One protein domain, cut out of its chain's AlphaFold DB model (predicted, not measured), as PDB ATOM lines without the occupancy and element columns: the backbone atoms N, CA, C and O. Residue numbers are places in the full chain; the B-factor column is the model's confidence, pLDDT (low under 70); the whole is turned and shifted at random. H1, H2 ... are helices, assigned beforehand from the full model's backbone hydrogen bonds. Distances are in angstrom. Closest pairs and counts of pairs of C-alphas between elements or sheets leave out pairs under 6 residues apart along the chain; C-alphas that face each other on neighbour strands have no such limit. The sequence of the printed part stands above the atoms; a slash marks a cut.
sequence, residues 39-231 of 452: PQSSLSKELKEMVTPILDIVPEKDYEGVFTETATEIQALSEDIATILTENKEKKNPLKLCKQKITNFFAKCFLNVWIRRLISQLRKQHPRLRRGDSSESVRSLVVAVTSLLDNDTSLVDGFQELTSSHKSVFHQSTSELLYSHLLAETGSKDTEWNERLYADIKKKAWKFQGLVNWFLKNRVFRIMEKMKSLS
ATOM      1  N   PRO A  39     187.628 265.222 236.018       54.12
ATOM      2  CA  PRO A  39     187.870 263.776 236.168       54.12
ATOM      3  C   PRO A  39     188.926 263.160 235.232       54.12
ATOM      4  O   PRO A  39     189.681 262.278 235.645       54.12
ATOM      5  N   GLN A  40     189.037 263.664 233.996       56.28
ATOM      6  CA  GLN A  40     190.056 263.264 233.015       56.28
ATOM      7  C   GLN A  40     191.498 263.474 233.516       56.28
ATOM      8  O   GLN A  40     192.359 262.618 233.314       56.28
ATOM      9  N   SER A  41     191.778 264.588 234.198       61.66
ATOM     10  CA  SER A  41     193.130 264.907 234.682       61.66
ATOM     11  C   SER A  41     193.587 263.944 235.789       61.66
ATOM     12  O   SER A  41     194.737 263.495 235.797       61.66
ATOM     13  N   SER A  42     192.657 263.550 236.665       70.31
ATOM     14  CA  SER A  42     192.868 262.559 237.724       70.31
ATOM     15  C   SER A  42     193.100 261.159 237.143       70.31
ATOM     16  O   SER A  42     194.092 260.500 237.467       70.31
ATOM     17  N   LEU A  43     192.256 260.740 236.192       70.31
ATOM     18  CA  LEU A  43     192.368 259.447 235.513       70.31
ATOM     19  C   LEU A  43     193.684 259.307 234.725       70.31
ATOM     20  O   LEU A  43     194.387 258.306 234.875       70.31
ATOM     21  N   SER A  44     194.058 260.321 233.935       76.38
ATOM     22  CA  SER A  44     195.321 260.355 233.177       76.38
ATOM     23  C   SER A  44     196.544 260.229 234.096       76.38
ATOM     24  O   SER A  44     197.494 259.501 233.787       76.38
ATOM     25  N   LYS A  45     196.515 260.878 235.269       76.00
ATOM     26  CA  LYS A  45     197.568 260.758 236.286       76.00
ATOM     27  C   LYS A  45     197.662 259.339 236.855       76.00
ATOM     28  O   LYS A  45     198.761 258.785 236.906       76.00
ATOM     29  N   GLU A  46     196.545 258.733 237.251       71.75
ATOM     30  CA  GLU A  46     196.571 257.398 237.863       71.75
ATOM     31  C   GLU A  46     196.949 256.301 236.848       71.75
ATOM     32  O   GLU A  46     197.698 255.376 237.177       71.75
ATOM     33  N   LEU A  47     196.540 256.446 235.580       76.69
ATOM     34  CA  LEU A  47     197.025 255.608 234.476       76.69
ATOM     35  C   LEU A  47     198.552 255.718 234.310       76.69
ATOM     36  O   LEU A  47     199.225 254.688 234.239       76.69
ATOM     37  N   LYS A  48     199.126 256.932 234.332       77.81
ATOM     38  CA  LYS A  48     200.591 257.137 234.276       77.81
ATOM     39  C   LYS A  48     201.315 256.455 235.443       77.81
ATOM     40  O   LYS A  48     202.298 255.744 235.221       77.81
ATOM     41  N   GLU A  49     200.818 256.604 236.671       71.50
ATOM     42  CA  GLU A  49     201.385 255.930 237.853       71.50
ATOM     43  C   GLU A  49     201.349 254.395 237.730       71.50
ATOM     44  O   GLU A  49     202.306 253.718 238.113       71.50
ATOM     45  N   MET A  50     200.283 253.829 237.154       67.44
ATOM     46  CA  MET A  50     200.149 252.380 236.952       67.44
ATOM     47  C   MET A  50     201.007 251.826 235.804       67.44
ATOM     48  O   MET A  50     201.441 250.674 235.883       67.44
ATOM     49  N   VAL A  51     201.269 252.614 234.756       71.88
ATOM     50  CA  VAL A  51     202.086 252.194 233.600       71.88
ATOM     51  C   VAL A  51     203.589 252.395 233.836       71.88
ATOM     52  O   VAL A  51     204.396 251.649 233.283       71.88
ATOM     53  N   THR A  52     203.990 253.324 234.711       70.75
ATOM     54  CA  THR A  52     205.411 253.629 234.992       70.75
ATOM     55  C   THR A  52     206.271 252.378 235.300       70.75
ATOM     56  O   THR A  52     207.308 252.217 234.654       70.75
ATOM     57  N   PRO A  53     205.852 251.416 236.156       64.19
ATOM     58  CA  PRO A  53     206.633 250.197 236.423       64.19
ATOM     59  C   PRO A  53     206.758 249.243 235.223       64.19
ATOM     60  O   PRO A  53     207.605 248.351 235.230       64.19
ATOM     61  N   ILE A  54     205.899 249.390 234.208       67.56
ATOM     62  CA  ILE A  54     206.004 248.662 232.939       67.56
ATOM     63  C   ILE A  54     207.088 249.329 232.080       67.56
ATOM     64  O   ILE A  54     207.958 248.639 231.554       67.56
ATOM     65  N   LEU A  55     207.106 250.664 231.993       69.88
ATOM     66  CA  LEU A  55     208.072 251.421 231.182       69.88
ATOM     67  C   LEU A  55     209.529 251.296 231.665       69.88
ATOM     68  O   LEU A  55     210.442 251.299 230.840       69.88
ATOM     69  N   ASP A  56     209.764 251.067 232.960       68.50
ATOM     70  CA  ASP A  56     211.098 250.772 233.527       68.50
ATOM     71  C   ASP A  56     211.800 249.548 232.891       68.50
ATOM     72  O   ASP A  56     213.011 249.344 233.041       68.50
ATOM     73  N   ILE A  57     211.040 248.696 232.200       65.44
ATOM     74  CA  ILE A  57     211.504 247.457 231.566       65.44
ATOM     75  C   ILE A  57     212.058 247.723 230.144       65.44
ATOM     76  O   ILE A  57     212.805 246.883 229.616       65.44
ATOM     77  N   VAL A  58     211.715 248.871 229.541       70.56
ATOM     78  CA  VAL A  58     212.037 249.259 228.155       70.56
ATOM     79  C   VAL A  58     213.552 249.463 227.967       70.56
ATOM     80  O   VAL A  58     214.209 250.071 228.819       70.56
ATOM     81  N   PRO A  59     214.151 248.982 226.858       71.81
ATOM     82  CA  PRO A  59     215.533 249.312 226.514       71.81
ATOM     83  C   PRO A  59     215.725 250.825 226.339       71.81
ATOM     84  O   PRO A  59     214.926 251.482 225.691       71.81
ATOM     85  N   GLU A  60     216.823 251.377 226.854       70.81
ATOM     86  CA  GLU A  60     217.062 252.833 226.892       70.81
ATOM     87  C   GLU A  60     216.941 253.535 225.529       70.81
ATOM     88  O   GLU A  60     216.374 254.617 225.449       70.81
ATOM     89  N   LYS A  61     217.390 252.879 224.452       71.88
ATOM     90  CA  LYS A  61     217.267 253.359 223.065       71.88
ATOM     91  C   LYS A  61     215.822 253.492 222.555       71.88
ATOM     92  O   LYS A  61     215.576 254.265 221.642       71.88
ATOM     93  N   ASP A  62     214.894 252.720 223.120       73.31
ATOM     94  CA  ASP A  62     213.481 252.678 222.735       73.31
ATOM     95  C   ASP A  62     212.613 253.522 223.688       73.31
ATOM     96  O   ASP A  62     211.448 253.777 223.392       73.31
ATOM     97  N   TYR A  63     213.165 253.945 224.835       76.56
ATOM     98  CA  TYR A  63     212.413 254.534 225.946       76.56
ATOM     99  C   TYR A  63     211.618 255.776 225.535       76.56
ATOM    100  O   TYR A  63     210.426 255.829 225.808       76.56
ATOM    101  N   GLU A  64     212.239 256.731 224.841       80.06
ATOM    102  CA  GLU A  64     211.592 257.993 224.454       80.06
ATOM    103  C   GLU A  64     210.388 257.768 223.523       80.06
ATOM    104  O   GLU A  64     209.300 258.301 223.742       80.06
ATOM    105  N   GLY A  65     210.557 256.907 222.513       80.81
ATOM    106  CA  GLY A  65     209.494 256.565 221.567       80.81
ATOM    107  C   GLY A  65     208.344 255.804 222.229       80.81
ATOM    108  O   GLY A  65     207.184 256.096 221.967       80.81
ATOM    109  N   VAL A  66     208.647 254.867 223.134       82.25
ATOM    110  CA  VAL A  66     207.611 254.126 223.873       82.25
ATOM    111  C   VAL A  66     206.915 255.015 224.900       82.25
ATOM    112  O   VAL A  66     205.708 254.893 225.080       82.25
ATOM    113  N   PHE A  67     207.642 255.911 225.571       80.31
ATOM    114  CA  PHE A  67     207.083 256.845 226.546       80.31
ATOM    115  C   PHE A  67     206.105 257.817 225.879       80.31
ATOM    116  O   PHE A  67     204.989 257.981 226.367       80.31
ATOM    117  N   THR A  68     206.487 258.402 224.741       83.31
ATOM    118  CA  THR A  68     205.621 259.302 223.962       83.31
ATOM    119  C   THR A  68     204.404 258.576 223.379       83.31
ATOM    120  O   THR A  68     203.282 259.031 223.600       83.31
ATOM    121  N   GLU A  69     204.588 257.408 222.749       85.25
ATOM    122  CA  GLU A  69     203.501 256.518 222.290       85.25
ATOM    123  C   GLU A  69     202.509 256.231 223.437       85.25
ATOM    124  O   GLU A  69     201.323 256.554 223.350       85.25
ATOM    125  N   THR A  70     203.015 255.759 224.578       84.81
ATOM    126  CA  THR A  70     202.213 255.454 225.775       84.81
ATOM    127  C   THR A  70     201.495 256.686 226.337       84.81
ATOM    128  O   THR A  70     200.339 256.591 226.740       84.81
ATOM    129  N   ALA A  71     202.143 257.854 226.371       83.06
ATOM    130  CA  ALA A  71     201.532 259.086 226.866       83.06
ATOM    131  C   ALA A  71     200.355 259.534 225.983       83.06
ATOM    132  O   ALA A  71     199.322 259.942 226.521       83.06
ATOM    133  N   THR A  72     200.479 259.400 224.657       86.94
ATOM    134  CA  THR A  72     199.369 259.673 223.727       86.94
ATOM    135  C   THR A  72     198.230 258.663 223.871       86.94
ATOM    136  O   THR A  72     197.068 259.064 223.880       86.94
ATOM    137  N   GLU A  73     198.531 257.378 224.092       86.94
ATOM    138  CA  GLU A  73     197.503 256.359 224.345       86.94
ATOM    139  C   GLU A  73     196.764 256.571 225.674       86.94
ATOM    140  O   GLU A  73     195.551 256.378 225.726       86.94
ATOM    141  N   ILE A  74     197.450 257.019 226.735       86.00
ATOM    142  CA  ILE A  74     196.808 257.377 228.014       86.00
ATOM    143  C   ILE A  74     195.844 258.552 227.830       86.00
ATOM    144  O   ILE A  74     194.746 258.531 228.389       86.00
ATOM    145  N   GLN A  75     196.243 259.567 227.058       85.75
ATOM    146  CA  GLN A  75     195.396 260.728 226.788       85.75
ATOM    147  C   GLN A  75     194.146 260.321 225.997       85.75
ATOM    148  O   GLN A  75     193.032 260.561 226.462       85.75
ATOM    149  N   ALA A  76     194.328 259.610 224.880       87.56
ATOM    150  CA  ALA A  76     193.227 259.108 224.061       87.56
ATOM    151  C   ALA A  76     192.278 258.204 224.867       87.56
ATOM    152  O   ALA A  76     191.067 258.389 224.816       87.56
ATOM    153  N   LEU A  77     192.803 257.278 225.681       87.06
ATOM    154  CA  LEU A  77     191.989 256.426 226.554       87.06
ATOM    155  C   LEU A  77     191.192 257.241 227.589       87.06
ATOM    156  O   LEU A  77     190.041 256.910 227.872       87.06
ATOM    157  N   SER A  78     191.790 258.285 228.166       82.06
ATOM    158  CA  SER A  78     191.124 259.146 229.148       82.06
ATOM    159  C   SER A  78     189.978 259.957 228.530       82.06
ATOM    160  O   SER A  78     188.960 260.171 229.190       82.06
ATOM    161  N   GLU A  79     190.132 260.400 227.285       85.62
ATOM    162  CA  GLU A  79     189.077 261.065 226.511       85.62
ATOM    163  C   GLU A  79     187.950 260.080 226.176       85.62
ATOM    164  O   GLU A  79     186.791 260.332 226.496       85.62
ATOM    165  N   ASP A  80     188.300 258.906 225.650       84.06
ATOM    166  CA  ASP A  80     187.374 257.843 225.244       84.06
ATOM    167  C   ASP A  80     186.525 257.319 226.428       84.06
ATOM    168  O   ASP A  80     185.320 257.087 226.304       84.06
ATOM    169  N   ILE A  81     187.120 257.203 227.624       82.94
ATOM    170  CA  ILE A  81     186.403 256.865 228.868       82.94
ATOM    171  C   ILE A  81     185.442 257.983 229.282       82.94
ATOM    172  O   ILE A  81     184.316 257.685 229.681       82.94
ATOM    173  N   ALA A  82     185.849 259.251 229.188       80.62
ATOM    174  CA  ALA A  82     184.972 260.369 229.524       80.62
ATOM    175  C   ALA A  82     183.738 260.397 228.607       80.62
ATOM    176  O   ALA A  82     182.619 260.459 229.112       80.62
ATOM    177  N   THR A  83     183.933 260.235 227.295       83.19
ATOM    178  CA  THR A  83     182.859 260.139 226.290       83.19
ATOM    179  C   THR A  83     181.912 258.964 226.561       83.19
ATOM    180  O   THR A  83     180.691 259.095 226.456       83.19
ATOM    181  N   ILE A  84     182.431 257.805 226.989       81.19
ATOM    182  CA  ILE A  84     181.581 256.671 227.395       81.19
ATOM    183  C   ILE A  84     180.679 257.038 228.581       81.19
ATOM    184  O   ILE A  84     179.508 256.658 228.588       81.19
ATOM    185  N   LEU A  85     181.197 257.765 229.570       74.50
ATOM    186  CA  LEU A  85     180.459 258.110 230.789       74.50
ATOM    187  C   LEU A  85     179.440 259.240 230.571       74.50
ATOM    188  O   LEU A  85     178.382 259.226 231.201       74.50
ATOM    189  N   THR A  86     179.723 260.191 229.676       74.12
ATOM    190  CA  THR A  86     178.816 261.308 229.371       74.12
ATOM    191  C   THR A  86     177.708 260.922 228.390       74.12
ATOM    192  O   THR A  86     176.545 261.251 228.634       74.12
ATOM    193  N   GLU A  87     178.035 260.212 227.305       69.38
ATOM    194  CA  GLU A  87     177.107 259.984 226.186       69.38
ATOM    195  C   GLU A  87     176.318 258.669 226.289       69.38
ATOM    196  O   GLU A  87     175.169 258.597 225.859       69.38
ATOM    197  N   ASN A  88     176.882 257.605 226.873       60.06
ATOM    198  CA  ASN A  88     176.295 256.259 226.777       60.06
ATOM    199  C   ASN A  88     175.369 255.897 227.956       60.06
ATOM    200  O   ASN A  88     175.382 254.756 228.427       60.06
ATOM    201  N   LYS A  89     174.515 256.835 228.393       56.38
ATOM    202  CA  LYS A  89     173.509 256.594 229.455       56.38
ATOM    203  C   LYS A  89     172.500 255.486 229.105       56.38
ATOM    204  O   LYS A  89     171.923 254.884 230.004       56.38
ATOM    205  N   GLU A  90     172.321 255.181 227.818       53.84
ATOM    206  CA  GLU A  90     171.383 254.159 227.323       53.84
ATOM    207  C   GLU A  90     171.997 252.754 227.154       53.84
ATOM    208  O   GLU A  90     171.265 251.771 227.005       53.84
ATOM    209  N   LYS A  91     173.332 252.602 227.182       55.59
ATOM    210  CA  LYS A  91     173.953 251.274 227.029       55.59
ATOM    211  C   LYS A  91     173.876 250.479 228.327       55.59
ATOM    212  O   LYS A  91     174.196 250.971 229.407       55.59
ATOM    213  N   LYS A  92     173.560 249.185 228.209       56.97
ATOM    214  CA  LYS A  92     173.640 248.229 229.322       56.97
ATOM    215  C   LYS A  92     175.090 248.131 229.832       56.97
ATOM    216  O   LYS A  92     175.882 247.360 229.299       56.97
ATOM    217  N   ASN A  93     175.375 248.854 230.920       69.56
ATOM    218  CA  ASN A  93     176.583 248.774 231.755       69.56
ATOM    219  C   ASN A  93     177.856 249.475 231.193       69.56
ATOM    220  O   ASN A  93     178.826 248.795 230.840       69.56
ATOM    221  N   PRO A  94     177.914 250.828 231.159       71.25
ATOM    222  CA  PRO A  94     179.081 251.585 230.667       71.25
ATOM    223  C   PRO A  94     180.374 251.291 231.447       71.25
ATOM    224  O   PRO A  94     181.452 251.221 230.860       71.25
ATOM    225  N   LEU A  95     180.276 250.997 232.750       73.50
ATOM    226  CA  LEU A  95     181.422 250.598 233.578       73.50
ATOM    227  C   LEU A  95     182.091 249.300 233.092       73.50
ATOM    228  O   LEU A  95     183.303 249.142 233.260       73.50
ATOM    229  N   LYS A  96     181.338 248.370 232.483       76.50
ATOM    230  CA  LYS A  96     181.907 247.155 231.873       76.50
ATOM    231  C   LYS A  96     182.776 247.511 230.661       76.50
ATOM    232  O   LYS A  96     183.888 246.998 230.552       76.50
ATOM    233  N   LEU A  97     182.307 248.430 229.816       78.62
ATOM    234  CA  LEU A  97     183.034 248.899 228.631       78.62
ATOM    235  C   LEU A  97     184.313 249.668 229.008       78.62
ATOM    236  O   LEU A  97     185.366 249.424 228.419       78.62
ATOM    237  N   CYS A  98     184.262 250.523 230.038       77.94
ATOM    238  CA  CYS A  98     185.455 251.201 230.558       77.94
ATOM    239  C   CYS A  98     186.509 250.187 231.040       77.94
ATOM    240  O   CYS A  98     187.657 250.232 230.598       77.94
ATOM    241  N   LYS A  99     186.115 249.216 231.882       76.75
ATOM    242  CA  LYS A  99     187.013 248.148 232.376       76.75
ATOM    243  C   LYS A  99     187.688 247.380 231.235       76.75
ATOM    244  O   LYS A  99     188.880 247.094 231.321       76.75
ATOM    245  N   GLN A 100     186.942 247.078 230.174       78.44
ATOM    246  CA  GLN A 100     187.422 246.379 228.981       78.44
ATOM    247  C   GLN A 100     188.460 247.209 228.204       78.44
ATOM    248  O   GLN A 100     189.560 246.715 227.955       78.44
ATOM    249  N   LYS A 101     188.178 248.490 227.909       82.88
ATOM    250  CA  LYS A 101     189.143 249.390 227.239       82.88
ATOM    251  C   LYS A 101     190.440 249.556 228.034       82.88
ATOM    252  O   LYS A 101     191.525 249.448 227.469       82.88
ATOM    253  N   ILE A 102     190.337 249.753 229.347       79.62
ATOM    254  CA  ILE A 102     191.499 249.919 230.234       79.62
ATOM    255  C   ILE A 102     192.328 248.629 230.280       79.62
ATOM    256  O   ILE A 102     193.555 248.667 230.187       79.62
ATOM    257  N   THR A 103     191.663 247.480 230.387       77.50
ATOM    258  CA  THR A 103     192.312 246.163 230.370       77.50
ATOM    259  C   THR A 103     193.086 245.935 229.068       77.50
ATOM    260  O   THR A 103     194.263 245.567 229.119       77.50
ATOM    261  N   ASN A 104     192.473 246.234 227.917       81.94
ATOM    262  CA  ASN A 104     193.127 246.150 226.607       81.94
ATOM    263  C   ASN A 104     194.333 247.099 226.507       81.94
ATOM    264  O   ASN A 104     195.389 246.683 226.035       81.94
ATOM    265  N   PHE A 105     194.218 248.334 227.002       85.19
ATOM    266  CA  PHE A 105     195.327 249.293 227.040       85.19
ATOM    267  C   PHE A 105     196.528 248.774 227.849       85.19
ATOM    268  O   PHE A 105     197.655 248.781 227.353       85.19
ATOM    269  N   PHE A 106     196.307 248.255 229.062       80.06
ATOM    270  CA  PHE A 106     197.399 247.693 229.867       80.06
ATOM    271  C   PHE A 106     198.035 246.465 229.214       80.06
ATOM    272  O   PHE A 106     199.257 246.309 229.276       80.06
ATOM    273  N   ALA A 107     197.234 245.613 228.568       79.69
ATOM    274  CA  ALA A 107     197.744 244.480 227.807       79.69
ATOM    275  C   ALA A 107     198.615 244.947 226.626       79.69
ATOM    276  O   ALA A 107     199.757 244.504 226.501       79.69
ATOM    277  N   LYS A 108     198.136 245.912 225.828       84.81
ATOM    278  CA  LYS A 108     198.877 246.517 224.709       84.81
ATOM    279  C   LYS A 108     200.199 247.148 225.162       84.81
ATOM    280  O   LYS A 108     201.246 246.841 224.591       84.81
ATOM    281  N   CYS A 109     200.179 247.942 226.236       82.56
ATOM    282  CA  CYS A 109     201.386 248.509 226.850       82.56
ATOM    283  C   CYS A 109     202.395 247.420 227.237       82.56
ATOM    284  O   CYS A 109     203.579 247.516 226.908       82.56
ATOM    285  N   PHE A 110     201.938 246.362 227.912       81.00
ATOM    286  CA  PHE A 110     202.803 245.265 228.338       81.00
ATOM    287  C   PHE A 110     203.438 244.535 227.144       81.00
ATOM    288  O   PHE A 110     204.645 244.281 227.165       81.00
ATOM    289  N   LEU A 111     202.660 244.248 226.093       83.31
ATOM    290  CA  LEU A 111     203.137 243.620 224.856       83.31
ATOM    291  C   LEU A 111     204.183 244.489 224.143       83.31
ATOM    292  O   LEU A 111     205.273 243.997 223.845       83.31
ATOM    293  N   ASN A 112     203.893 245.779 223.938       85.38
ATOM    294  CA  ASN A 112     204.788 246.744 223.287       85.38
ATOM    295  C   ASN A 112     206.171 246.775 223.967       85.38
ATOM    296  O   ASN A 112     207.209 246.544 223.336       85.38
ATOM    297  N   VAL A 113     206.183 246.947 225.292       81.75
ATOM    298  CA  VAL A 113     207.412 246.950 226.093       81.75
ATOM    299  C   VAL A 113     208.154 245.609 226.024       81.75
ATOM    300  O   VAL A 113     209.382 245.585 225.864       81.75
ATOM    301  N   TRP A 114     207.445 244.482 226.141       80.25
ATOM    302  CA  TRP A 114     208.088 243.167 226.189       80.25
ATOM    303  C   TRP A 114     208.654 242.700 224.856       80.25
ATOM    304  O   TRP A 114     209.729 242.099 224.855       80.25
ATOM    305  N   ILE A 115     208.005 243.006 223.733       84.62
ATOM    306  CA  ILE A 115     208.527 242.690 222.397       84.62
ATOM    307  C   ILE A 115     209.845 243.445 222.169       84.62
ATOM    308  O   ILE A 115     210.861 242.827 221.836       84.62
ATOM    309  N   ARG A 116     209.887 244.748 222.481       83.19
ATOM    310  CA  ARG A 116     211.115 245.568 222.423       83.19
ATOM    311  C   ARG A 116     212.221 245.018 223.328       83.19
ATOM    312  O   ARG A 116     213.375 244.887 222.909       83.19
ATOM    313  N   ARG A 117     211.876 244.606 224.554       81.56
ATOM    314  CA  ARG A 117     212.809 243.936 225.477       81.56
ATOM    315  C   ARG A 117     213.337 242.612 224.911       81.56
ATOM    316  O   ARG A 117     214.538 242.355 225.011       81.56
ATOM    317  N   LEU A 118     212.472 241.779 224.340       81.81
ATOM    318  CA  LEU A 118     212.810 240.464 223.790       81.81
ATOM    319  C   LEU A 118     213.757 240.599 222.589       81.81
ATOM    320  O   LEU A 118     214.795 239.935 222.562       81.81
ATOM    321  N   ILE A 119     213.472 241.525 221.671       83.06
ATOM    322  CA  ILE A 119     214.352 241.871 220.542       83.06
ATOM    323  C   ILE A 119     215.704 242.384 221.055       83.06
ATOM    324  O   ILE A 119     216.754 241.943 220.592       83.06
ATOM    325  N   SER A 120     215.709 243.259 222.067       81.56
ATOM    326  CA  SER A 120     216.941 243.751 222.702       81.56
ATOM    327  C   SER A 120     217.772 242.625 223.338       81.56
ATOM    328  O   SER A 120     218.999 242.633 223.236       81.56
ATOM    329  N   GLN A 121     217.137 241.613 223.941       80.31
ATOM    330  CA  GLN A 121     217.842 240.421 224.427       80.31
ATOM    331  C   GLN A 121     218.410 239.568 223.284       80.31
ATOM    332  O   GLN A 121     219.568 239.160 223.362       80.31
ATOM    333  N   LEU A 122     217.641 239.329 222.218       83.31
ATOM    334  CA  LEU A 122     218.111 238.571 221.053       83.31
ATOM    335  C   LEU A 122     219.278 239.281 220.353       83.31
ATOM    336  O   LEU A 122     220.301 238.651 220.110       83.31
ATOM    337  N   ARG A 123     219.213 240.604 220.139       83.38
ATOM    338  CA  ARG A 123     220.320 241.420 219.585       83.38
ATOM    339  C   ARG A 123     221.566 241.480 220.488       83.38
ATOM    340  O   ARG A 123     222.660 241.814 220.017       83.38
ATOM    341  N   LYS A 124     221.434 241.157 221.783       81.62
ATOM    342  CA  LYS A 124     222.571 240.964 222.701       81.62
ATOM    343  C   LYS A 124     223.196 239.576 222.564       81.62
ATOM    344  O   LYS A 124     224.418 239.498 222.531       81.62
ATOM    345  N   GLN A 125     222.382 238.522 222.461       81.12
ATOM    346  CA  GLN A 125     222.846 237.131 222.337       81.12
ATOM    347  C   GLN A 125     223.353 236.785 220.928       81.12
ATOM    348  O   GLN A 125     224.314 236.037 220.793       81.12
ATOM    349  N   HIS A 126     222.775 237.388 219.888       84.44
ATOM    350  CA  HIS A 126     223.161 237.201 218.491       84.44
ATOM    351  C   HIS A 126     223.611 238.542 217.881       84.44
ATOM    352  O   HIS A 126     222.805 239.253 217.277       84.44
ATOM    353  N   PRO A 127     224.907 238.906 217.976       81.06
ATOM    354  CA  PRO A 127     225.420 240.179 217.459       81.06
ATOM    355  C   PRO A 127     225.179 240.410 215.959       81.06
ATOM    356  O   PRO A 127     225.130 241.559 215.525       81.06
ATOM    357  N   ARG A 128     224.976 239.341 215.170       82.56
ATOM    358  CA  ARG A 128     224.608 239.420 213.743       82.56
ATOM    359  C   ARG A 128     223.294 240.192 213.509       82.56
ATOM    360  O   ARG A 128     223.186 240.864 212.488       82.56
ATOM    361  N   LEU A 129     222.365 240.191 214.475       78.00
ATOM    362  CA  LEU A 129     221.086 240.925 214.436       78.00
ATOM    363  C   LEU A 129     221.221 242.448 214.657       78.00
ATOM    364  O   LEU A 129     220.229 243.170 214.624       78.00
ATOM    365  N   ARG A 130     222.421 242.982 214.933       66.50
ATOM    366  CA  ARG A 130     222.596 244.417 215.250       66.50
ATOM    367  C   ARG A 130     222.492 245.359 214.044       66.50
ATOM    368  O   ARG A 130     222.493 246.568 214.243       66.50
ATOM    369  N   ARG A 131     222.427 244.840 212.811       57.75
ATOM    370  CA  ARG A 131     222.364 245.665 211.588       57.75
ATOM    371  C   ARG A 131     220.970 246.222 211.265       57.75
ATOM    372  O   ARG A 131     220.899 247.200 210.530       57.75
ATOM    373  N   GLY A 132     219.898 245.654 211.821       56.34
ATOM    374  CA  GLY A 132     218.507 246.034 211.534       56.34
ATOM    375  C   GLY A 132     217.834 246.919 212.589       56.34
ATOM    376  O   GLY A 132     216.624 246.827 212.772       56.34
ATOM    377  N   ASP A 133     218.582 247.744 213.330       62.03
ATOM    378  CA  ASP A 133     218.077 248.435 214.531       62.03
ATOM    379  C   ASP A 133     217.196 249.680 214.248       62.03
ATOM    380  O   ASP A 133     217.401 250.754 214.811       62.03
ATOM    381  N   SER A 134     216.206 249.536 213.359       69.12
ATOM    382  CA  SER A 134     215.183 250.548 213.073       69.12
ATOM    383  C   SER A 134     214.021 250.458 214.064       69.12
ATOM    384  O   SER A 134     213.379 249.410 214.199       69.12
ATOM    385  N   SER A 135     213.706 251.580 214.715       73.38
ATOM    386  CA  SER A 135     212.534 251.742 215.586       73.38
ATOM    387  C   SER A 135     211.218 251.469 214.848       73.38
ATOM    388  O   SER A 135     210.311 250.874 215.428       73.38
ATOM    389  N   GLU A 136     211.142 251.827 213.563       79.56
ATOM    390  CA  GLU A 136     209.999 251.590 212.671       79.56
ATOM    391  C   GLU A 136     209.742 250.091 212.466       79.56
ATOM    392  O   GLU A 136     208.614 249.611 212.570       79.56
ATOM    393  N   SER A 137     210.816 249.326 212.240       80.00
ATOM    394  CA  SER A 137     210.744 247.877 212.035       80.00
ATOM    395  C   SER A 137     210.246 247.171 213.298       80.00
ATOM    396  O   SER A 137     209.355 246.321 213.242       80.00
ATOM    397  N   VAL A 138     210.767 247.578 214.459       81.88
ATOM    398  CA  VAL A 138     210.335 247.071 215.768       81.88
ATOM    399  C   VAL A 138     208.879 247.454 216.068       81.88
ATOM    400  O   VAL A 138     208.132 246.623 216.580       81.88
ATOM    401  N   ARG A 139     208.445 248.668 215.702       83.69
ATOM    402  CA  ARG A 139     207.049 249.121 215.824       83.69
ATOM    403  C   ARG A 139     206.103 248.277 214.962       83.69
ATOM    404  O   ARG A 139     205.078 247.828 215.461       83.69
ATOM    405  N   SER A 140     206.473 247.992 213.712       86.06
ATOM    406  CA  SER A 140     205.703 247.114 212.816       86.06
ATOM    407  C   SER A 140     205.528 245.700 213.392       86.06
ATOM    408  O   SER A 140     204.431 245.146 213.379       86.06
ATOM    409  N   LEU A 141     206.581 245.142 213.998       86.69
ATOM    410  CA  LEU A 141     206.524 243.841 214.671       86.69
ATOM    411  C   LEU A 141     205.653 243.857 215.942       86.69
ATOM    412  O   LEU A 141     204.919 242.900 216.185       86.69
ATOM    413  N   VAL A 142     205.687 244.940 216.730       86.88
ATOM    414  CA  VAL A 142     204.754 245.141 217.858       86.88
ATOM    415  C   VAL A 142     203.308 245.142 217.365       86.88
ATOM    416  O   VAL A 142     202.474 244.448 217.947       86.88
ATOM    417  N   VAL A 143     203.015 245.866 216.280       87.31
ATOM    418  CA  VAL A 143     201.678 245.893 215.670       87.31
ATOM    419  C   VAL A 143     201.268 244.494 215.209       87.31
ATOM    420  O   VAL A 143     200.208 244.037 215.617       87.31
ATOM    421  N   ALA A 144     202.121 243.775 214.472       87.12
ATOM    422  CA  ALA A 144     201.817 242.436 213.961       87.12
ATOM    423  C   ALA A 144     201.506 241.409 215.070       87.12
ATOM    424  O   ALA A 144     200.542 240.650 214.965       87.12
ATOM    425  N   VAL A 145     202.285 241.399 216.160       83.69
ATOM    426  CA  VAL A 145     202.028 240.514 217.315       83.69
ATOM    427  C   VAL A 145     200.790 240.961 218.101       83.69
ATOM    428  O   VAL A 145     200.090 240.116 218.651       83.69
ATOM    429  N   THR A 146     200.485 242.261 218.137       84.06
ATOM    430  CA  THR A 146     199.256 242.772 218.768       84.06
ATOM    431  C   THR A 146     198.019 242.401 217.946       84.06
ATOM    432  O   THR A 146     197.036 241.957 218.525       84.06
ATOM    433  N   SER A 147     198.083 242.478 216.612       84.75
ATOM    434  CA  SER A 147     196.979 242.091 215.722       84.75
ATOM    435  C   SER A 147     196.666 240.593 215.732       84.75
ATOM    436  O   SER A 147     195.557 240.216 215.385       84.75
ATOM    437  N   LEU A 148     197.596 239.731 216.172       79.44
ATOM    438  CA  LEU A 148     197.270 238.323 216.450       79.44
ATOM    439  C   LEU A 148     196.253 238.169 217.586       79.44
ATOM    440  O   LEU A 148     195.626 237.126 217.682       79.44
ATOM    441  N   LEU A 149     196.149 239.153 218.479       75.31
ATOM    442  CA  LEU A 149     195.317 239.105 219.682       75.31
ATOM    443  C   LEU A 149     194.024 239.915 219.542       75.31
ATOM    444  O   LEU A 149     193.223 239.935 220.472       75.31
ATOM    445  N   ASP A 150     193.845 240.614 218.423       71.88
ATOM    446  CA  ASP A 150     192.777 241.591 218.227       71.88
ATOM    447  C   ASP A 150     191.486 240.883 217.782       71.88
ATOM    448  O   ASP A 150     191.145 240.822 216.602       71.88
ATOM    449  N   ASN A 151     190.795 240.286 218.756       64.12
ATOM    450  CA  ASN A 151     189.454 239.724 218.592       64.12
ATOM    451  C   ASN A 151     188.383 240.814 218.770       64.12
ATOM    452  O   ASN A 151     188.539 241.708 219.606       64.12
ATOM    453  N   ASP A 152     187.229 240.650 218.110       55.59
ATOM    454  CA  ASP A 152     186.060 241.552 218.188       55.59
ATOM    455  C   ASP A 152     185.564 241.850 219.623       55.59
ATOM    456  O   ASP A 152     184.839 242.823 219.850       55.59
ATOM    457  N   THR A 153     185.927 241.019 220.611       60.41
ATOM    458  CA  THR A 153     185.608 241.232 222.030       60.41
ATOM    459  C   THR A 153     186.748 241.910 222.794       60.41
ATOM    460  O   THR A 153     186.586 243.038 223.266       60.41
ATOM    461  N   SER A 154     187.893 241.254 222.988       74.06
ATOM    462  CA  SER A 154     189.027 241.852 223.694       74.06
ATOM    463  C   SER A 154     190.356 241.158 223.409       74.06
ATOM    464  O   SER A 154     190.416 239.961 223.128       74.06
ATOM    465  N   LEU A 155     191.437 241.918 223.596       75.31
ATOM    466  CA  LEU A 155     192.818 241.449 223.472       75.31
ATOM    467  C   LEU A 155     193.135 240.346 224.502       75.31
ATOM    468  O   LEU A 155     193.934 239.443 224.255       75.31
ATOM    469  N   VAL A 156     192.469 240.389 225.659       70.88
ATOM    470  CA  VAL A 156     192.585 239.369 226.712       70.88
ATOM    471  C   VAL A 156     191.891 238.070 226.323       70.88
ATOM    472  O   VAL A 156     192.476 237.007 226.530       70.88
ATOM    473  N   ASP A 157     190.700 238.149 225.727       71.88
ATOM    474  CA  ASP A 157     189.979 236.967 225.245       71.88
ATOM    475  C   ASP A 157     190.757 236.295 224.108       71.88
ATOM    476  O   ASP A 157     191.002 235.093 224.180       71.88
ATOM    477  N   GLY A 158     191.240 237.066 223.123       71.62
ATOM    478  CA  GLY A 158     192.062 236.546 222.021       71.62
ATOM    479  C   GLY A 158     193.367 235.909 222.506       71.62
ATOM    480  O   GLY A 158     193.747 234.823 222.064       71.62
ATOM    481  N   PHE A 159     194.026 236.507 223.505       73.94
ATOM    482  CA  PHE A 159     195.179 235.875 224.148       73.94
ATOM    483  C   PHE A 159     194.802 234.568 224.860       73.94
ATOM    484  O   PHE A 159     195.541 233.584 224.773       73.94
ATOM    485  N   GLN A 160     193.676 234.528 225.572       73.94
ATOM    486  CA  GLN A 160     193.249 233.331 226.294       73.94
ATOM    487  C   GLN A 160     192.825 232.206 225.337       73.94
ATOM    488  O   GLN A 160     193.213 231.058 225.551       73.94
ATOM    489  N   GLU A 161     192.129 232.528 224.248       73.94
ATOM    490  CA  GLU A 161     191.775 231.606 223.166       73.94
ATOM    491  C   GLU A 161     193.033 230.966 222.562       73.94
ATOM    492  O   GLU A 161     193.219 229.747 222.652       73.94
ATOM    493  N   LEU A 162     193.967 231.786 222.066       67.69
ATOM    494  CA  LEU A 162     195.190 231.335 221.387       67.69
ATOM    495  C   LEU A 162     196.206 230.629 222.301       67.69
ATOM    496  O   LEU A 162     197.208 230.094 221.811       67.69
ATOM    497  N   THR A 163     195.963 230.616 223.614       66.81
ATOM    498  CA  THR A 163     196.793 229.932 224.617       66.81
ATOM    499  C   THR A 163     196.089 228.784 225.344       66.81
ATOM    500  O   THR A 163     196.750 228.073 226.104       66.81
ATOM    501  N   SER A 164     194.792 228.571 225.098       64.00
ATOM    502  CA  SER A 164     193.984 227.503 225.709       64.00
ATOM    503  C   SER A 164     194.247 226.108 225.130       64.00
ATOM    504  O   SER A 164     194.006 225.100 225.794       64.00
ATOM    505  N   SER A 165     194.756 226.028 223.899       59.53
ATOM    506  CA  SER A 165     194.950 224.775 223.173       59.53
ATOM    507  C   SER A 165     196.278 224.077 223.510       59.53
ATOM    508  O   SER A 165     197.305 224.708 223.768       59.53
ATOM    509  N   HIS A 166     196.291 222.739 223.427       44.53
ATOM    510  CA  HIS A 166     197.483 221.901 223.668       44.53
ATOM    511  C   HIS A 166     198.693 222.240 222.773       44.53
ATOM    512  O   HIS A 166     199.828 221.914 223.117       44.53
ATOM    513  N   LYS A 167     198.461 222.907 221.637       53.03
ATOM    514  CA  LYS A 167     199.480 223.558 220.810       53.03
ATOM    515  C   LYS A 167     199.191 225.057 220.815       53.03
ATOM    516  O   LYS A 167     198.452 225.514 219.952       53.03
ATOM    517  N   SER A 168     199.755 225.797 221.771       63.88
ATOM    518  CA  SER A 168     199.556 227.250 221.878       63.88
ATOM    519  C   SER A 168     199.874 227.945 220.552       63.88
ATOM    520  O   SER A 168     201.042 228.090 220.166       63.88
ATOM    521  N   VAL A 169     198.815 228.364 219.862       76.31
ATOM    522  CA  VAL A 169     198.881 229.040 218.563       76.31
ATOM    523  C   VAL A 169     199.618 230.362 218.737       76.31
ATOM    524  O   VAL A 169     200.514 230.670 217.956       76.31
ATOM    525  N   PHE A 170     199.365 231.067 219.846       76.19
ATOM    526  CA  PHE A 170     200.079 232.294 220.187       76.19
ATOM    527  C   PHE A 170     201.601 232.106 220.243       76.19
ATOM    528  O   PHE A 170     202.345 232.916 219.686       76.19
ATOM    529  N   HIS A 171     202.084 231.041 220.896       77.50
ATOM    530  CA  HIS A 171     203.522 230.778 220.991       77.50
ATOM    531  C   HIS A 171     204.139 230.518 219.614       77.50
ATOM    532  O   HIS A 171     205.190 231.090 219.308       77.50
ATOM    533  N   GLN A 172     203.498 229.683 218.792       79.75
ATOM    534  CA  GLN A 172     204.006 229.346 217.465       79.75
ATOM    535  C   GLN A 172     204.006 230.583 216.551       79.75
ATOM    536  O   GLN A 172     205.073 230.964 216.071       79.75
ATOM    537  N   SER A 173     202.873 231.280 216.415       85.38
ATOM    538  CA  SER A 173     202.740 232.473 215.564       85.38
ATOM    539  C   SER A 173     203.662 233.616 216.002       85.38
ATOM    540  O   SER A 173     204.320 234.235 215.168       85.38
ATOM    541  N   THR A 174     203.804 233.860 217.311       84.75
ATOM    542  CA  THR A 174     204.758 234.863 217.822       84.75
ATOM    543  C   THR A 174     206.203 234.471 217.500       84.75
ATOM    544  O   THR A 174     207.003 235.330 217.132       84.75
ATOM    545  N   SER A 175     206.553 233.182 217.597       86.75
ATOM    546  CA  SER A 175     207.899 232.697 217.252       86.75
ATOM    547  C   SER A 175     208.196 232.845 215.756       86.75
ATOM    548  O   SER A 175     209.307 233.218 215.390       86.75
ATOM    549  N   GLU A 176     207.215 232.572 214.897       89.88
ATOM    550  CA  GLU A 176     207.327 232.703 213.439       89.88
ATOM    551  C   GLU A 176     207.438 234.164 212.990       89.88
ATOM    552  O   GLU A 176     208.314 234.472 212.178       89.88
ATOM    553  N   LEU A 177     206.633 235.073 213.556       90.69
ATOM    554  CA  LEU A 177     206.744 236.516 213.303       90.69
ATOM    555  C   LEU A 177     208.116 237.054 213.727       90.69
ATOM    556  O   LEU A 177     208.790 237.713 212.934       90.69
ATOM    557  N   LEU A 178     208.557 236.730 214.949       88.88
ATOM    558  CA  LEU A 178     209.870 237.127 215.463       88.88
ATOM    559  C   LEU A 178     211.011 236.605 214.586       88.88
ATOM    560  O   LEU A 178     211.939 237.349 214.282       88.88
ATOM    561  N   TYR A 179     210.952 235.337 214.178       90.69
ATOM    562  CA  TYR A 179     211.991 234.727 213.355       90.69
ATOM    563  C   TYR A 179     212.026 235.308 211.943       90.69
ATOM    564  O   TYR A 179     213.096 235.694 211.483       90.69
ATOM    565  N   SER A 180     210.874 235.443 211.285       88.69
ATOM    566  CA  SER A 180     210.785 236.000 209.928       88.69
ATOM    567  C   SER A 180     211.312 237.435 209.877       88.69
ATOM    568  O   SER A 180     212.090 237.786 208.989       88.69
ATOM    569  N   HIS A 181     210.946 238.244 210.875       87.44
ATOM    570  CA  HIS A 181     211.398 239.626 211.026       87.44
ATOM    571  C   HIS A 181     212.914 239.719 211.266       87.44
ATOM    572  O   HIS A 181     213.630 240.367 210.500       87.44
ATOM    573  N   LEU A 182     213.435 238.994 212.260       85.38
ATOM    574  CA  LEU A 182     214.856 239.038 212.625       85.38
ATOM    575  C   LEU A 182     215.773 238.368 211.587       85.38
ATOM    576  O   LEU A 182     216.930 238.767 211.441       85.38
ATOM    577  N   LEU A 183     215.281 237.376 210.839       85.75
ATOM    578  CA  LEU A 183     216.026 236.768 209.736       85.75
ATOM    579  C   LEU A 183     216.154 237.746 208.559       85.75
ATOM    580  O   LEU A 183     217.254 237.891 208.013       85.75
ATOM    581  N   ALA A 184     215.078 238.465 208.218       82.25
ATOM    582  CA  ALA A 184     215.082 239.483 207.166       82.25
ATOM    583  C   ALA A 184     216.101 240.609 207.434       82.25
ATOM    584  O   ALA A 184     216.754 241.073 206.502       82.25
ATOM    585  N   GLU A 185     216.331 240.977 208.701       77.12
ATOM    586  CA  GLU A 185     217.382 241.934 209.101       77.12
ATOM    587  C   GLU A 185     218.822 241.459 208.818       77.12
ATOM    588  O   GLU A 185     219.751 242.271 208.843       77.12
ATOM    589  N   THR A 186     219.037 240.161 208.576       75.19
ATOM    590  CA  THR A 186     220.383 239.587 208.385       75.19
ATOM    591  C   THR A 186     220.664 239.052 206.989       75.19
ATOM    592  O   THR A 186     221.831 239.012 206.599       75.19
ATOM    593  N   GLY A 187     219.640 238.593 206.258       71.00
ATOM    594  CA  GLY A 187     219.820 237.890 204.982       71.00
ATOM    595  C   GLY A 187     220.651 236.598 205.095       71.00
ATOM    596  O   GLY A 187     221.250 236.161 204.111       71.00
ATOM    597  N   SER A 188     220.743 236.015 206.296       74.25
ATOM    598  CA  SER A 188     221.634 234.894 206.601       74.25
ATOM    599  C   SER A 188     221.210 233.590 205.916       74.25
ATOM    600  O   SER A 188     220.104 233.091 206.123       74.25
ATOM    601  N   LYS A 189     222.140 232.988 205.164       80.00
ATOM    602  CA  LYS A 189     222.020 231.631 204.594       80.00
ATOM    603  C   LYS A 189     222.689 230.543 205.455       80.00
ATOM    604  O   LYS A 189     222.795 229.405 205.020       80.00
ATOM    605  N   ASP A 190     223.178 230.902 206.641       85.06
ATOM    606  CA  ASP A 190     223.838 229.999 207.590       85.06
ATOM    607  C   ASP A 190     222.781 229.167 208.340       85.06
ATOM    608  O   ASP A 190     222.153 229.660 209.279       85.06
ATOM    609  N   THR A 191     222.545 227.932 207.882       84.38
ATOM    610  CA  THR A 191     221.496 227.037 208.403       84.38
ATOM    611  C   THR A 191     221.663 226.738 209.895       84.38
ATOM    612  O   THR A 191     220.701 226.858 210.647       84.38
ATOM    613  N   GLU A 192     222.882 226.430 210.347       86.44
ATOM    614  CA  GLU A 192     223.168 226.070 211.744       86.44
ATOM    615  C   GLU A 192     222.943 227.263 212.691       86.44
ATOM    616  O   GLU A 192     222.385 227.124 213.785       86.44
ATOM    617  N   TRP A 193     223.331 228.473 212.273       87.75
ATOM    618  CA  TRP A 193     223.028 229.683 213.038       87.75
ATOM    619  C   TRP A 193     221.532 230.036 213.010       87.75
ATOM    620  O   TRP A 193     220.992 230.455 214.037       87.75
ATOM    621  N   ASN A 194     220.858 229.841 211.871       87.69
ATOM    622  CA  ASN A 194     219.420 230.076 211.719       87.69
ATOM    623  C   ASN A 194     218.594 229.144 212.638       87.69
ATOM    624  O   ASN A 194     217.682 229.612 213.325       87.69
ATOM    625  N   GLU A 195     218.951 227.859 212.730       87.06
ATOM    626  CA  GLU A 195     218.326 226.889 213.644       87.06
ATOM    627  C   GLU A 195     218.507 227.278 215.118       87.06
ATOM    628  O   GLU A 195     217.534 227.312 215.879       87.06
ATOM    629  N   ARG A 196     219.732 227.653 215.518       86.44
ATOM    630  CA  ARG A 196     220.024 228.145 216.878       86.44
ATOM    631  C   ARG A 196     219.215 229.396 217.220       86.44
ATOM    632  O   ARG A 196     218.627 229.464 218.300       86.44
ATOM    633  N   LEU A 197     219.137 230.360 216.298       87.81
ATOM    634  CA  LEU A 197     218.322 231.565 216.462       87.81
ATOM    635  C   LEU A 197     216.836 231.218 216.654       87.81
ATOM    636  O   LEU A 197     216.189 231.776 217.543       87.81
ATOM    637  N   TYR A 198     216.290 230.295 215.857       88.38
ATOM    638  CA  TYR A 198     214.885 229.895 215.968       88.38
ATOM    639  C   TYR A 198     214.581 229.189 217.297       88.38
ATOM    640  O   TYR A 198     213.553 229.469 217.921       88.38
ATOM    641  N   ALA A 199     215.492 228.337 217.780       82.12
ATOM    642  CA  ALA A 199     215.372 227.692 219.088       82.12
ATOM    643  C   ALA A 199     215.360 228.716 220.243       82.12
ATOM    644  O   ALA A 199     214.501 228.639 221.129       82.12
ATOM    645  N   ASP A 200     216.247 229.718 220.209       82.69
ATOM    646  CA  ASP A 200     216.279 230.798 221.205       82.69
ATOM    647  C   ASP A 200     215.029 231.691 221.147       82.69
ATOM    648  O   ASP A 200     214.476 232.057 222.193       82.69
ATOM    649  N   ILE A 201     214.532 232.001 219.944       87.12
ATOM    650  CA  ILE A 201     213.267 232.723 219.748       87.12
ATOM    651  C   ILE A 201     212.106 231.939 220.358       87.12
ATOM    652  O   ILE A 201     211.375 232.499 221.178       87.12
ATOM    653  N   LYS A 202     211.974 230.641 220.051       81.94
ATOM    654  CA  LYS A 202     210.935 229.780 220.633       81.94
ATOM    655  C   LYS A 202     211.005 229.762 222.161       81.94
ATOM    656  O   LYS A 202     210.003 230.026 222.829       81.94
ATOM    657  N   LYS A 203     212.194 229.544 222.732       78.62
ATOM    658  CA  LYS A 203     212.409 229.528 224.190       78.62
ATOM    659  C   LYS A 203     211.985 230.845 224.858       78.62
ATOM    660  O   LYS A 203     211.418 230.822 225.953       78.62
ATOM    661  N   LYS A 204     212.219 231.993 224.212       78.88
ATOM    662  CA  LYS A 204     211.776 233.309 224.710       78.88
ATOM    663  C   LYS A 204     210.281 233.559 224.509       78.88
ATOM    664  O   LYS A 204     209.648 234.059 225.433       78.88
ATOM    665  N   ALA A 205     209.715 233.195 223.361       76.56
ATOM    666  CA  ALA A 205     208.288 233.346 223.070       76.56
ATOM    667  C   ALA A 205     207.415 232.506 224.023       76.56
ATOM    668  O   ALA A 205     206.383 232.979 224.496       76.56
ATOM    669  N   TRP A 206     207.865 231.301 224.386       71.31
ATOM    670  CA  TRP A 206     207.195 230.471 225.392       71.31
ATOM    671  C   TRP A 206     207.238 231.106 226.795       71.31
ATOM    672  O   TRP A 206     206.204 231.243 227.451       71.31
ATOM    673  N   LYS A 207     208.411 231.603 227.233       68.88
ATOM    674  CA  LYS A 207     208.537 232.389 228.482       68.88
ATOM    675  C   LYS A 207     207.627 233.632 228.471       68.88
ATOM    676  O   LYS A 207     207.027 233.963 229.491       68.88
ATOM    677  N   PHE A 208     207.509 234.306 227.326       73.62
ATOM    678  CA  PHE A 208     206.665 235.486 227.125       73.62
ATOM    679  C   PHE A 208     205.168 235.178 227.256       73.62
ATOM    680  O   PHE A 208     204.482 235.892 227.984       73.62
ATOM    681  N   GLN A 209     204.674 234.080 226.671       70.38
ATOM    682  CA  GLN A 209     203.292 233.627 226.881       70.38
ATOM    683  C   GLN A 209     202.976 233.455 228.379       70.38
ATOM    684  O   GLN A 209     201.942 233.925 228.853       70.38
ATOM    685  N   GLY A 210     203.876 232.828 229.146       65.25
ATOM    686  CA  GLY A 210     203.711 232.691 230.598       65.25
ATOM    687  C   GLY A 210     203.594 234.041 231.319       65.25
ATOM    688  O   GLY A 210     202.718 234.221 232.163       65.25
ATOM    689  N   LEU A 211     204.431 235.012 230.939       68.25
ATOM    690  CA  LEU A 211     204.440 236.362 231.515       68.25
ATOM    691  C   LEU A 211     203.180 237.177 231.181       68.25
ATOM    692  O   LEU A 211     202.668 237.870 232.060       68.25
ATOM    693  N   VAL A 212     202.660 237.086 229.952       69.62
ATOM    694  CA  VAL A 212     201.403 237.757 229.569       69.62
ATOM    695  C   VAL A 212     200.221 237.136 230.321       69.62
ATOM    696  O   VAL A 212     199.447 237.862 230.940       69.62
ATOM    697  N   ASN A 213     200.135 235.801 230.384       66.62
ATOM    698  CA  ASN A 213     199.096 235.088 231.144       66.62
ATOM    699  C   ASN A 213     199.105 235.493 232.634       66.62
ATOM    700  O   ASN A 213     198.055 235.757 233.222       66.62
ATOM    701  N   TRP A 214     200.295 235.631 233.236       69.38
ATOM    702  CA  TRP A 214     200.448 236.160 234.594       69.38
ATOM    703  C   TRP A 214     199.990 237.618 234.727       69.38
ATOM    704  O   TRP A 214     199.268 237.945 235.670       69.38
ATOM    705  N   PHE A 215     200.400 238.498 233.809       68.94
ATOM    706  CA  PHE A 215     200.079 239.926 233.866       68.94
ATOM    707  C   PHE A 215     198.564 240.157 233.789       68.94
ATOM    708  O   PHE A 215     198.003 240.898 234.604       68.94
ATOM    709  N   LEU A 216     197.897 239.447 232.879       67.81
ATOM    710  CA  LEU A 216     196.446 239.479 232.717       67.81
ATOM    711  C   LEU A 216     195.717 238.915 233.947       67.81
ATOM    712  O   LEU A 216     194.750 239.513 234.406       67.81
ATOM    713  N   LYS A 217     196.214 237.836 234.565       64.50
ATOM    714  CA  LYS A 217     195.597 237.272 235.781       64.50
ATOM    715  C   LYS A 217     195.813 238.115 237.040       64.50
ATOM    716  O   LYS A 217     194.881 238.299 237.814       64.50
ATOM    717  N   ASN A 218     197.023 238.629 237.264       61.06
ATOM    718  CA  ASN A 218     197.416 239.203 238.558       61.06
ATOM    719  C   ASN A 218     197.490 240.734 238.586       61.06
ATOM    720  O   ASN A 218     197.230 241.335 239.633       61.06
ATOM    721  N   ARG A 219     197.864 241.394 237.480       58.69
ATOM    722  CA  ARG A 219     198.000 242.862 237.440       58.69
ATOM    723  C   ARG A 219     196.726 243.547 236.977       58.69
ATOM    724  O   ARG A 219     196.304 244.473 237.664       58.69
ATOM    725  N   VAL A 220     196.071 243.055 235.922       55.94
ATOM    726  CA  VAL A 220     194.749 243.570 235.518       55.94
ATOM    727  C   VAL A 220     193.746 243.427 236.666       55.94
ATOM    728  O   VAL A 220     193.037 244.383 236.955       55.94
ATOM    729  N   PHE A 221     193.757 242.321 237.421       54.66
ATOM    730  CA  PHE A 221     192.905 242.171 238.609       54.66
ATOM    731  C   PHE A 221     193.129 243.272 239.664       54.66
ATOM    732  O   PHE A 221     192.171 243.902 240.104       54.66
ATOM    733  N   ARG A 222     194.383 243.587 240.026       55.66
ATOM    734  CA  ARG A 222     194.677 244.681 240.980       55.66
ATOM    735  C   ARG A 222     194.339 246.070 240.425       55.66
ATOM    736  O   ARG A 222     193.976 246.954 241.197       55.66
ATOM    737  N   ILE A 223     194.447 246.267 239.111       54.12
ATOM    738  CA  ILE A 223     194.005 247.494 238.433       54.12
ATOM    739  C   ILE A 223     192.471 247.595 238.492       54.12
ATOM    740  O   ILE A 223     191.946 248.645 238.846       54.12
ATOM    741  N   MET A 224     191.747 246.492 238.270       57.50
ATOM    742  CA  MET A 224     190.291 246.423 238.442       57.50
ATOM    743  C   MET A 224     189.851 246.669 239.893       57.50
ATOM    744  O   MET A 224     188.811 247.287 240.107       57.50
ATOM    745  N   GLU A 225     190.627 246.235 240.890       58.66
ATOM    746  CA  GLU A 225     190.368 246.548 242.303       58.66
ATOM    747  C   GLU A 225     190.559 248.038 242.601       58.66
ATOM    748  O   GLU A 225     189.661 248.659 243.167       58.66
ATOM    749  N   LYS A 226     191.656 248.649 242.131       56.00
ATOM    750  CA  LYS A 226     191.831 250.112 242.188       56.00
ATOM    751  C   LYS A 226     190.744 250.870 241.422       56.00
ATOM    752  O   LYS A 226     190.359 251.968 241.818       56.00
ATOM    753  N   MET A 227     190.168 250.273 240.381       53.75
ATOM    754  CA  MET A 227     189.029 250.863 239.680       53.75
ATOM    755  C   MET A 227     187.712 250.812 240.452       53.75
ATOM    756  O   MET A 227     186.832 251.620 240.170       53.75
ATOM    757  N   LYS A 228     187.586 249.965 241.481       55.50
ATOM    758  CA  LYS A 228     186.486 250.086 242.453       55.50
ATOM    759  C   LYS A 228     186.646 251.362 243.295       55.50
ATOM    760  O   LYS A 228     185.652 252.032 243.547       55.50
ATOM    761  N   SER A 229     187.874 251.761 243.650       54.81
ATOM    762  CA  SER A 229     188.135 253.058 244.311       54.81
ATOM    763  C   SER A 229     188.062 254.277 243.380       54.81
ATOM    764  O   SER A 229     187.875 255.381 243.877       54.81
ATOM    765  N   LEU A 230     188.122 254.093 242.055       51.91
ATOM    766  CA  LEU A 230     187.794 255.137 241.067       51.91
ATOM    767  C   LEU A 230     186.284 255.299 240.828       51.91
ATOM    768  O   LEU A 230     185.881 256.221 240.125       51.91
ATOM    769  N   SER A 231     185.434 254.450 241.415       55.78
ATOM    770  CA  SER A 231     183.977 254.538 241.248       55.78
ATOM    771  C   SER A 231     183.349 255.897 241.615       55.78
ATOM    772  O   SER A 231     182.349 256.215 240.980       55.78
TER     773      SER A 231
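Overview. This is residues 39 to 231 of the 452 residues of an uncharacterized protein of Takifugu flavidus (sansaifugu) (UniProt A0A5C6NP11). This is an elongated body of helices in which one long helix, H3, runs through the middle, with the hairpin of H1 and H2 along one side of it and the longest helix, H8, along the opposite side. The shorter helices H5 and H6 pack on H3, H7 packs on H5, H6 and H8, and the small H4 sits at the corner where H3 ends. The printed part has 193 residues, with eight named helices in the order H1 to H8 and no named strand, and the class is all helix. It is compact, with a radius of gyration of the C-alphas of 18.2 A, and spans 61 by 38 by 24 A.

Arrangement. Start with H1, residues 39 to 55, and H2, residues 60 to 87; they form a helical hairpin and touch at a shallow tilt of 31 degrees, opposite ways, closest at the C-alphas of Gln 40 and Ser 78, 5.7 A apart. Next comes H3, residues 94 to 125, the hub, which touches six other helices. It forms a second hairpin with H2, at a shallow tilt of 9 degrees, opposite ways, with the C-alphas of Ile 81 and Cys 98 closest at 6.0 A. H1, H2 and H3 make an up and down bundle, each helix running against the one before it. H1 touches H3 with residues 51 to 55 alone, closest at the C-alphas of Ile 54 and Phe 110, 6.6 A. H4, residues 127 to 132, and H3 touch only at the corner, and only just, with 3 pairs of C-alphas within 8 A, the closest being Arg 123 and Leu 129 at 5.2 A. Look then at H5, residues 135 to 147, which touches residues 108 to 116 of H3 at a steep tilt of 48 degrees, with the C-alphas of Asn 112 and Val 142 closest at 5.7 A. H6, residues 155 to 164, touches H3 at a steep tilt of 62 degrees, with the C-alphas of Asn 104 and Leu 155 closest at 5.7 A. H7, residues 169 to 184, touches H5 at a shallow tilt of 21 degrees, opposite ways, with the C-alphas of Val 145 and Thr 174 closest at 6.3 A. H8, residues 191 to 229, touches H3 at a shallow tilt of 30 degrees, opposite ways, with the C-alphas of Thr 103 and Val 220 closest at 6.3 A. With its residues 194 to 209 alone H8 touches H7 at a steep tilt of 52 degrees, closest at the C-alphas of Ser 175 and Lys 202, 5.4 A. H2 and H8 are apart. In H3, H5, H6 and H7 every O i to N i+4 pair is within hydrogen-bond range; in H1 it is 11 of 13, in H2 22 of 24, in H8 31 of 35, and in H4 0 of 2, beside 1 of 3 O i to N i+3 pairs.

Along the chain. Find C-alpha 39 at (187.870, 263.776, 236.168), where H1 begins; it has a kink of 27 degrees near residue 49. H2 measures 40.6 A and H3 46.8 A from first to last C-alpha. From C-alpha 191 at (221.496, 227.037, 208.403), H8 runs 55.5 A to C-alpha 229 at (188.135, 253.058, 244.311), with a kink of 27 degrees near residue 214.

Size, cuts and confidence. The two C-alphas farthest apart are those of Glu 90 and Asp 190, at 61.0 A. Residues 87 to 93 stand free. The printed part has no cut, and no link is long. Its mean pLDDT is 75.0; look for low confidence under 70 in 54 residues, among them residues 87 to 93, 162 to 168 and 210 to 231.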